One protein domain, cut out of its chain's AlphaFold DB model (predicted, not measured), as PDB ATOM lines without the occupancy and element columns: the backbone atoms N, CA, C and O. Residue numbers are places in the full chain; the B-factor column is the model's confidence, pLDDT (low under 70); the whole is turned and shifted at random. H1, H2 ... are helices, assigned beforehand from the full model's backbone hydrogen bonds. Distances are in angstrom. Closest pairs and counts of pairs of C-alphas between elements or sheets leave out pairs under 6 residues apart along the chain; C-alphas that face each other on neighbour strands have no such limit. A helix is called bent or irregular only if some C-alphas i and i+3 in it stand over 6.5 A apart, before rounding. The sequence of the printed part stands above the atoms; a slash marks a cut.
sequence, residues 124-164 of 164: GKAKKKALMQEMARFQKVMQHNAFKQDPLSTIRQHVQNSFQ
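What this domain is: This is residues 124 to 164 of the 164 residues of a protein of Absidia glauca (UniProt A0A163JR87). A long helix, H1, and a shorter one, H3, make the two arms of an open, flat V, and the small helix H2 sits at its corner, where the backbone turns and folds back. The arms run opposite ways with few contacts between them, and residues 124 to 133 of H1 stick out beyond the rest. The printed part has 41 residues with three named helices, in the order H1, H2, H3 along the chain, and no named strand; the class is all helix, with 38 residues in the named helices. The whole is loose, with a radius of gyration of the C-alphas of 11.6 A, and its C-alphas span 36 by 21 by 10 A along their three main axes.

Where its parts are: H1, residues 124 to 143, is the longest helix, with 20 residues. It begins at C-alpha 124 at (5.010, -30.118, -6.358) and ends at C-alpha 143 at (-4.204, -26.971, -34.034), and its first and last C-alphas are 29.3 A apart. Along it the z coordinate falls, and its N-to-C direction is (-0.22, 0.05, -0.97). H2, residues 145 to 149, is a short helix of five residues from Asn 145 to Gln 149. H3, residues 151 to 163, has 13 residues and measures 18.3 A from its first to its last C-alpha. It begins at C-alpha 151 at (5.854, -28.734, -37.590) and ends at C-alpha 163 at (12.254, -21.173, -22.194), with z rising again, and its N-to-C direction is (0.18, 0.47, 0.87). No helix is bent or irregular.

How they stand to each other: H1 touches no helix, but it is near H3. H1 and H3 are close but not clearly touching, with 1 pair of C-alphas within 8 A, and their closest C-alphas, those of Val 141 and Thr 154, are 7.9 A apart. Their lines stand at a shallow tilt of 31 degrees, and they run opposite ways. Their centres are 14.8 A apart. H1 and H2 are also close but not clearly touching, with 2 pairs of C-alphas within 8 A. The closest C-alphas of that pair, those of Val 141 and Phe 147, are 6.5 A apart, while the two centres are 20.0 A apart. H2 and H3 touch only at the corner by their link, with 4 pairs of C-alphas within 8 A. Their closest C-alphas are those of Phe 147 and Thr 154, 5.5 A apart, and H3 touches H2 with residues 153 to 155 alone. In H1, H2 and H3 every pair of O of residue i and N of residue i+4 is within hydrogen-bond range.

The domain as a whole: The outline is flat, and the two C-alphas farthest apart, those of Gly 124 and Gln 149, are 36.7 A from each other. From the first to the last printed C-alpha, Gly 124 to Gln 164, the distance is 22.4 A. Residues 124 to 133, which belong to H1, stand free. The body without them has 31 residues, spans 24 by 19 by 9 A and has a radius of gyration of 8.9 A. The printed part has no cut, and Gln 164 is the chain's last residue. The links from H1 to H2 and from H2 to H3 are both tight, with 1 residue in each, His 144 and Asp 150. The mean pLDDT of the printed part is 87.9, and the model's confidence is under 70 at one residue, Gln 164.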
ATOM      1  N   GLY A 124       5.644 -29.085  -5.522       86.38
ATOM      2  CA  GLY A 124       5.010 -30.118  -6.358       86.38
ATOM      3  C   GLY A 124       3.682 -29.685  -6.996       86.38
ATOM      4  O   GLY A 124       3.433 -29.985  -8.159       86.38
ATOM      5  N   LYS A 125       2.855 -28.917  -6.273       86.38
ATOM      6  CA  LYS A 125       1.578 -28.393  -6.796       86.38
ATOM      7  C   LYS A 125       1.789 -27.396  -7.938       86.38
ATOM      8  O   LYS A 125       1.088 -27.450  -8.941       86.38
ATOM      9  N   ALA A 126       2.780 -26.519  -7.798       83.06
ATOM     10  CA  ALA A 126       3.101 -25.527  -8.813       83.06
ATOM     11  C   ALA A 126       3.710 -26.185 -10.065       83.06
ATOM     12  O   ALA A 126       3.331 -25.824 -11.175       83.06
ATOM     13  N   LYS A 127       4.535 -27.231  -9.899       84.25
ATOM     14  CA  LYS A 127       4.996 -28.076 -11.017       84.25
ATOM     15  C   LYS A 127       3.831 -28.727 -11.766       84.25
ATOM     16  O   LYS A 127       3.792 -28.670 -12.987       84.25
ATOM     17  N   LYS A 128       2.853 -29.294 -11.046       88.81
ATOM     18  CA  LYS A 128       1.654 -29.889 -11.664       88.81
ATOM     19  C   LYS A 128       0.843 -28.853 -12.448       88.81
ATOM     20  O   LYS A 128       0.399 -29.145 -13.551       88.81
ATOM     21  N   LYS A 129       0.674 -27.644 -11.902       88.44
ATOM     22  CA  LYS A 129      -0.036 -26.555 -12.589       88.44
ATOM     23  C   LYS A 129       0.691 -26.117 -13.863       88.44
ATOM     24  O   LYS A 129       0.044 -25.986 -14.894       88.44
ATOM     25  N   ALA A 130       2.012 -25.947 -13.800       86.19
ATOM     26  CA  ALA A 130       2.819 -25.608 -14.970       86.19
ATOM     27  C   ALA A 130       2.747 -26.697 -16.051       86.19
ATOM     28  O   ALA A 130       2.564 -26.377 -17.218       86.19
ATOM     29  N   LEU A 131       2.774 -27.975 -15.657       86.81
ATOM     30  CA  LEU A 131       2.591 -29.095 -16.583       86.81
ATOM     31  C   LEU A 131       1.216 -29.066 -17.268       86.81
ATOM     32  O   LEU A 131       1.133 -29.238 -18.478       86.81
ATOM     33  N   MET A 132       0.134 -28.825 -16.515       90.19
ATOM     34  CA  MET A 132      -1.212 -28.727 -17.100       90.19
ATOM     35  C   MET A 132      -1.330 -27.548 -18.071       90.19
ATOM     36  O   MET A 132      -1.972 -27.673 -19.112       90.19
ATOM     37  N   GLN A 133      -0.703 -26.415 -17.746       89.88
ATOM     38  CA  GLN A 133      -0.649 -25.259 -18.640       89.88
ATOM     39  C   GLN A 133       0.141 -25.573 -19.914       89.88
ATOM     40  O   GLN A 133      -0.296 -25.190 -20.996       89.88
ATOM     41  N   GLU A 134       1.247 -26.310 -19.803       86.06
ATOM     42  CA  GLU A 134       2.042 -26.718 -20.962       86.06
ATOM     43  C   GLU A 134       1.290 -27.697 -21.863       86.06
ATOM     44  O   GLU A 134       1.248 -27.490 -23.072       86.06
ATOM     45  N   MET A 135       0.601 -28.694 -21.299       88.88
ATOM     46  CA  MET A 135      -0.263 -29.589 -22.082       88.88
ATOM     47  C   MET A 135      -1.321 -28.817 -22.874       88.88
ATOM     48  O   MET A 135      -1.493 -29.055 -24.069       88.88
ATOM     49  N   ALA A 136      -2.013 -27.875 -22.229       90.00
ATOM     50  CA  ALA A 136      -3.025 -27.060 -22.897       90.00
ATOM     51  C   ALA A 136      -2.418 -26.180 -24.002       90.00
ATOM     52  O   ALA A 136      -3.045 -25.959 -25.039       90.00
ATOM     53  N   ARG A 137      -1.193 -25.681 -23.805       85.94
ATOM     54  CA  ARG A 137      -0.469 -24.894 -24.808       85.94
ATOM     55  C   ARG A 137      -0.064 -25.762 -26.004       85.94
ATOM     56  O   ARG A 137      -0.306 -25.362 -27.138       85.94
ATOM     57  N   PHE A 138       0.460 -26.962 -25.762       88.38
ATOM     58  CA  PHE A 138       0.871 -27.894 -26.814       88.38
ATOM     59  C   PHE A 138      -0.295 -28.288 -27.728       88.38
ATOM     60  O   PHE A 138      -0.172 -28.261 -28.950       88.38
ATOM     61  N   GLN A 139      -1.468 -28.555 -27.148       91.44
ATOM     62  CA  GLN A 139      -2.682 -28.835 -27.922       91.44
ATOM     63  C   GLN A 139      -3.056 -27.680 -28.861       91.44
ATOM     64  O   GLN A 139      -3.459 -27.919 -29.998       91.44
ATOM     65  N   LYS A 140      -2.880 -26.429 -28.419       89.44
ATOM     66  CA  LYS A 140      -3.125 -25.253 -29.266       89.44
ATOM     67  C   LYS A 140      -2.113 -25.139 -30.404       89.44
ATOM     68  O   LYS A 140      -2.510 -24.805 -31.515       89.44
ATOM     69  N   VAL A 141      -0.839 -25.445 -30.153       88.62
ATOM     70  CA  VAL A 141       0.196 -25.461 -31.201       88.62
ATOM     71  C   VAL A 141      -0.153 -26.483 -32.281       88.62
ATOM     72  O   VAL A 141      -0.129 -26.137 -33.456       88.62
ATOM     73  N   MET A 142      -0.583 -27.691 -31.900       88.94
ATOM     74  CA  MET A 142      -0.988 -28.728 -32.861       88.94
ATOM     75  C   MET A 142      -2.150 -28.307 -33.771       88.94
ATOM     76  O   MET A 142      -2.246 -28.756 -34.911       88.94
ATOM     77  N   GLN A 143      -3.054 -27.462 -33.271       92.56
ATOM     78  CA  GLN A 143      -4.204 -26.971 -34.034       92.56
ATOM     79  C   GLN A 143      -3.853 -25.790 -34.951       92.56
ATOM     80  O   GLN A 143      -4.646 -25.447 -35.829       92.56
ATOM     81  N   HIS A 144      -2.683 -25.171 -34.776       91.50
ATOM     82  CA  HIS A 144      -2.291 -23.970 -35.500       91.50
ATOM     83  C   HIS A 144      -1.903 -24.271 -36.956       91.50
ATOM     84  O   HIS A 144      -1.227 -25.255 -37.248       91.50
ATOM     85  N   ASN A 145      -2.274 -23.387 -37.889       92.06
ATOM     86  CA  ASN A 145      -1.986 -23.585 -39.314       92.06
ATOM     87  C   ASN A 145      -0.480 -23.639 -39.611       92.06
ATOM     88  O   ASN A 145      -0.061 -24.460 -40.417       92.06
ATOM     89  N   ALA A 146       0.340 -22.841 -38.916       89.69
ATOM     90  CA  ALA A 146       1.797 -22.881 -39.089       89.69
ATOM     91  C   ALA A 146       2.397 -24.249 -38.717       89.69
ATOM     92  O   ALA A 146       3.305 -24.719 -39.393       89.69
ATOM     93  N   PHE A 147       1.835 -24.926 -37.709       93.88
ATOM     94  CA  PHE A 147       2.282 -26.259 -37.308       93.88
ATOM     95  C   PHE A 147       1.959 -27.321 -38.365       93.88
ATOM     96  O   PHE A 147       2.734 -28.249 -38.562       93.88
ATOM     97  N   LYS A 148       0.826 -27.180 -39.068       92.19
ATOM     98  CA  LYS A 148       0.447 -28.089 -40.160       92.19
ATOM     99  C   LYS A 148       1.344 -27.940 -41.391       92.19
ATOM    100  O   LYS A 148       1.506 -28.909 -42.119       92.19
ATOM    101  N   GLN A 149       1.877 -26.741 -41.626       94.31
ATOM    102  CA  GLN A 149       2.758 -26.447 -42.761       94.31
ATOM    103  C   GLN A 149       4.207 -26.851 -42.468       94.31
ATOM    104  O   GLN A 149       4.811 -27.579 -43.246       94.31
ATOM    105  N   ASP A 150       4.745 -26.414 -41.325       94.69
ATOM    106  CA  ASP A 150       6.093 -26.763 -40.877       94.69
ATOM    107  C   ASP A 150       6.091 -27.066 -39.366       94.69
ATOM    108  O   ASP A 150       6.219 -26.159 -38.524       94.69
ATOM    109  N   PRO A 151       5.933 -28.348 -38.990       92.19
ATOM    110  CA  PRO A 151       5.854 -28.734 -37.590       92.19
ATOM    111  C   PRO A 151       7.188 -28.527 -36.868       92.19
ATOM    112  O   PRO A 151       7.196 -28.117 -35.706       92.19
ATOM    113  N   LEU A 152       8.321 -28.770 -37.533       93.69
ATOM    114  CA  LEU A 152       9.639 -28.724 -36.895       93.69
ATOM    115  C   LEU A 152      10.049 -27.289 -36.569       93.69
ATOM    116  O   LEU A 152      10.504 -27.024 -35.452       93.69
ATOM    117  N   SER A 153       9.850 -26.361 -37.505       92.31
ATOM    118  CA  SER A 153      10.121 -24.938 -37.273       92.31
ATOM    119  C   SER A 153       9.209 -24.367 -36.186       92.31
ATOM    120  O   SER A 153       9.678 -23.724 -35.244       92.31
ATOM    121  N   THR A 154       7.917 -24.709 -36.223       91.50
ATOM    122  CA  THR A 154       6.946 -24.245 -35.221       91.50
ATOM    123  C   THR A 154       7.284 -24.748 -33.813       91.50
ATOM    124  O   THR A 154       7.182 -23.990 -32.845       91.50
ATOM    125  N   ILE A 155       7.735 -26.001 -33.673       89.00
ATOM    126  CA  ILE A 155       8.192 -26.543 -32.383       89.00
ATOM    127  C   ILE A 155       9.437 -25.800 -31.893       89.00
ATOM    128  O   ILE A 155       9.488 -25.420 -30.722       89.00
ATOM    129  N   ARG A 156      10.429 -25.558 -32.761       90.88
ATOM    130  CA  ARG A 156      11.648 -24.814 -32.390       90.88
ATOM    131  C   ARG A 156      11.305 -23.422 -31.866       90.88
ATOM    132  O   ARG A 156      11.771 -23.057 -30.787       90.88
ATOM    133  N   GLN A 157      10.434 -22.701 -32.568       88.94
ATOM    134  CA  GLN A 157       9.973 -21.378 -32.149       88.94
ATOM    135  C   GLN A 157       9.205 -21.431 -30.820       88.94
ATOM    136  O   GLN A 157       9.419 -20.595 -29.945       88.94
ATOM    137  N   HIS A 158       8.328 -22.425 -30.632       86.88
ATOM    138  CA  HIS A 158       7.592 -22.613 -29.376       86.88
ATOM    139  C   HIS A 158       8.530 -22.850 -28.192       86.88
ATOM    140  O   HIS A 158       8.352 -22.238 -27.140       86.88
ATOM    141  N   VAL A 159       9.534 -23.712 -28.361       86.56
ATOM    142  CA  VAL A 159      10.529 -24.010 -27.322       86.56
ATOM    143  C   VAL A 159      11.347 -22.760 -27.000       86.56
ATOM    144  O   VAL A 159      11.472 -22.411 -25.829       86.56
ATOM    145  N   GLN A 160      11.825 -22.032 -28.013       87.12
ATOM    146  CA  GLN A 160      12.542 -20.768 -27.813       87.12
ATOM    147  C   GLN A 160      11.696 -19.755 -27.030       87.12
ATOM    148  O   GLN A 160      12.156 -19.224 -26.026       87.12
ATOM    149  N   ASN A 161      10.432 -19.566 -27.409       83.88
ATOM    150  CA  ASN A 161       9.530 -18.629 -26.734       83.88
ATOM    151  C   ASN A 161       9.137 -19.071 -25.313       83.88
ATOM    152  O   ASN A 161       8.740 -18.242 -24.496       83.88
ATOM    153  N   SER A 162       9.181 -20.375 -25.024       79.50
ATOM    154  CA  SER A 162       8.725 -20.930 -23.741       79.50
ATOM    155  C   SER A 162       9.826 -21.000 -22.682       79.50
ATOM    156  O   SER A 162       9.497 -21.066 -21.497       79.50
ATOM    157  N   PHE A 163      11.100 -21.013 -23.089       74.44
ATOM    158  CA  PHE A 163      12.254 -21.173 -22.194       74.44
ATOM    159  C   PHE A 163      13.235 -19.988 -22.183       74.44
ATOM    160  O   PHE A 163      14.220 -20.054 -21.445       74.44
ATOM    161  N   GLN A 164      12.980 -18.931 -22.960       59.28
ATOM    162  CA  GLN A 164      13.618 -17.617 -22.781       59.28
ATOM    163  C   GLN A 164      13.097 -16.925 -21.512       59.28
ATOM    164  O   GLN A 164      13.931 -16.350 -20.776       59.28
TER     165      GLN A 164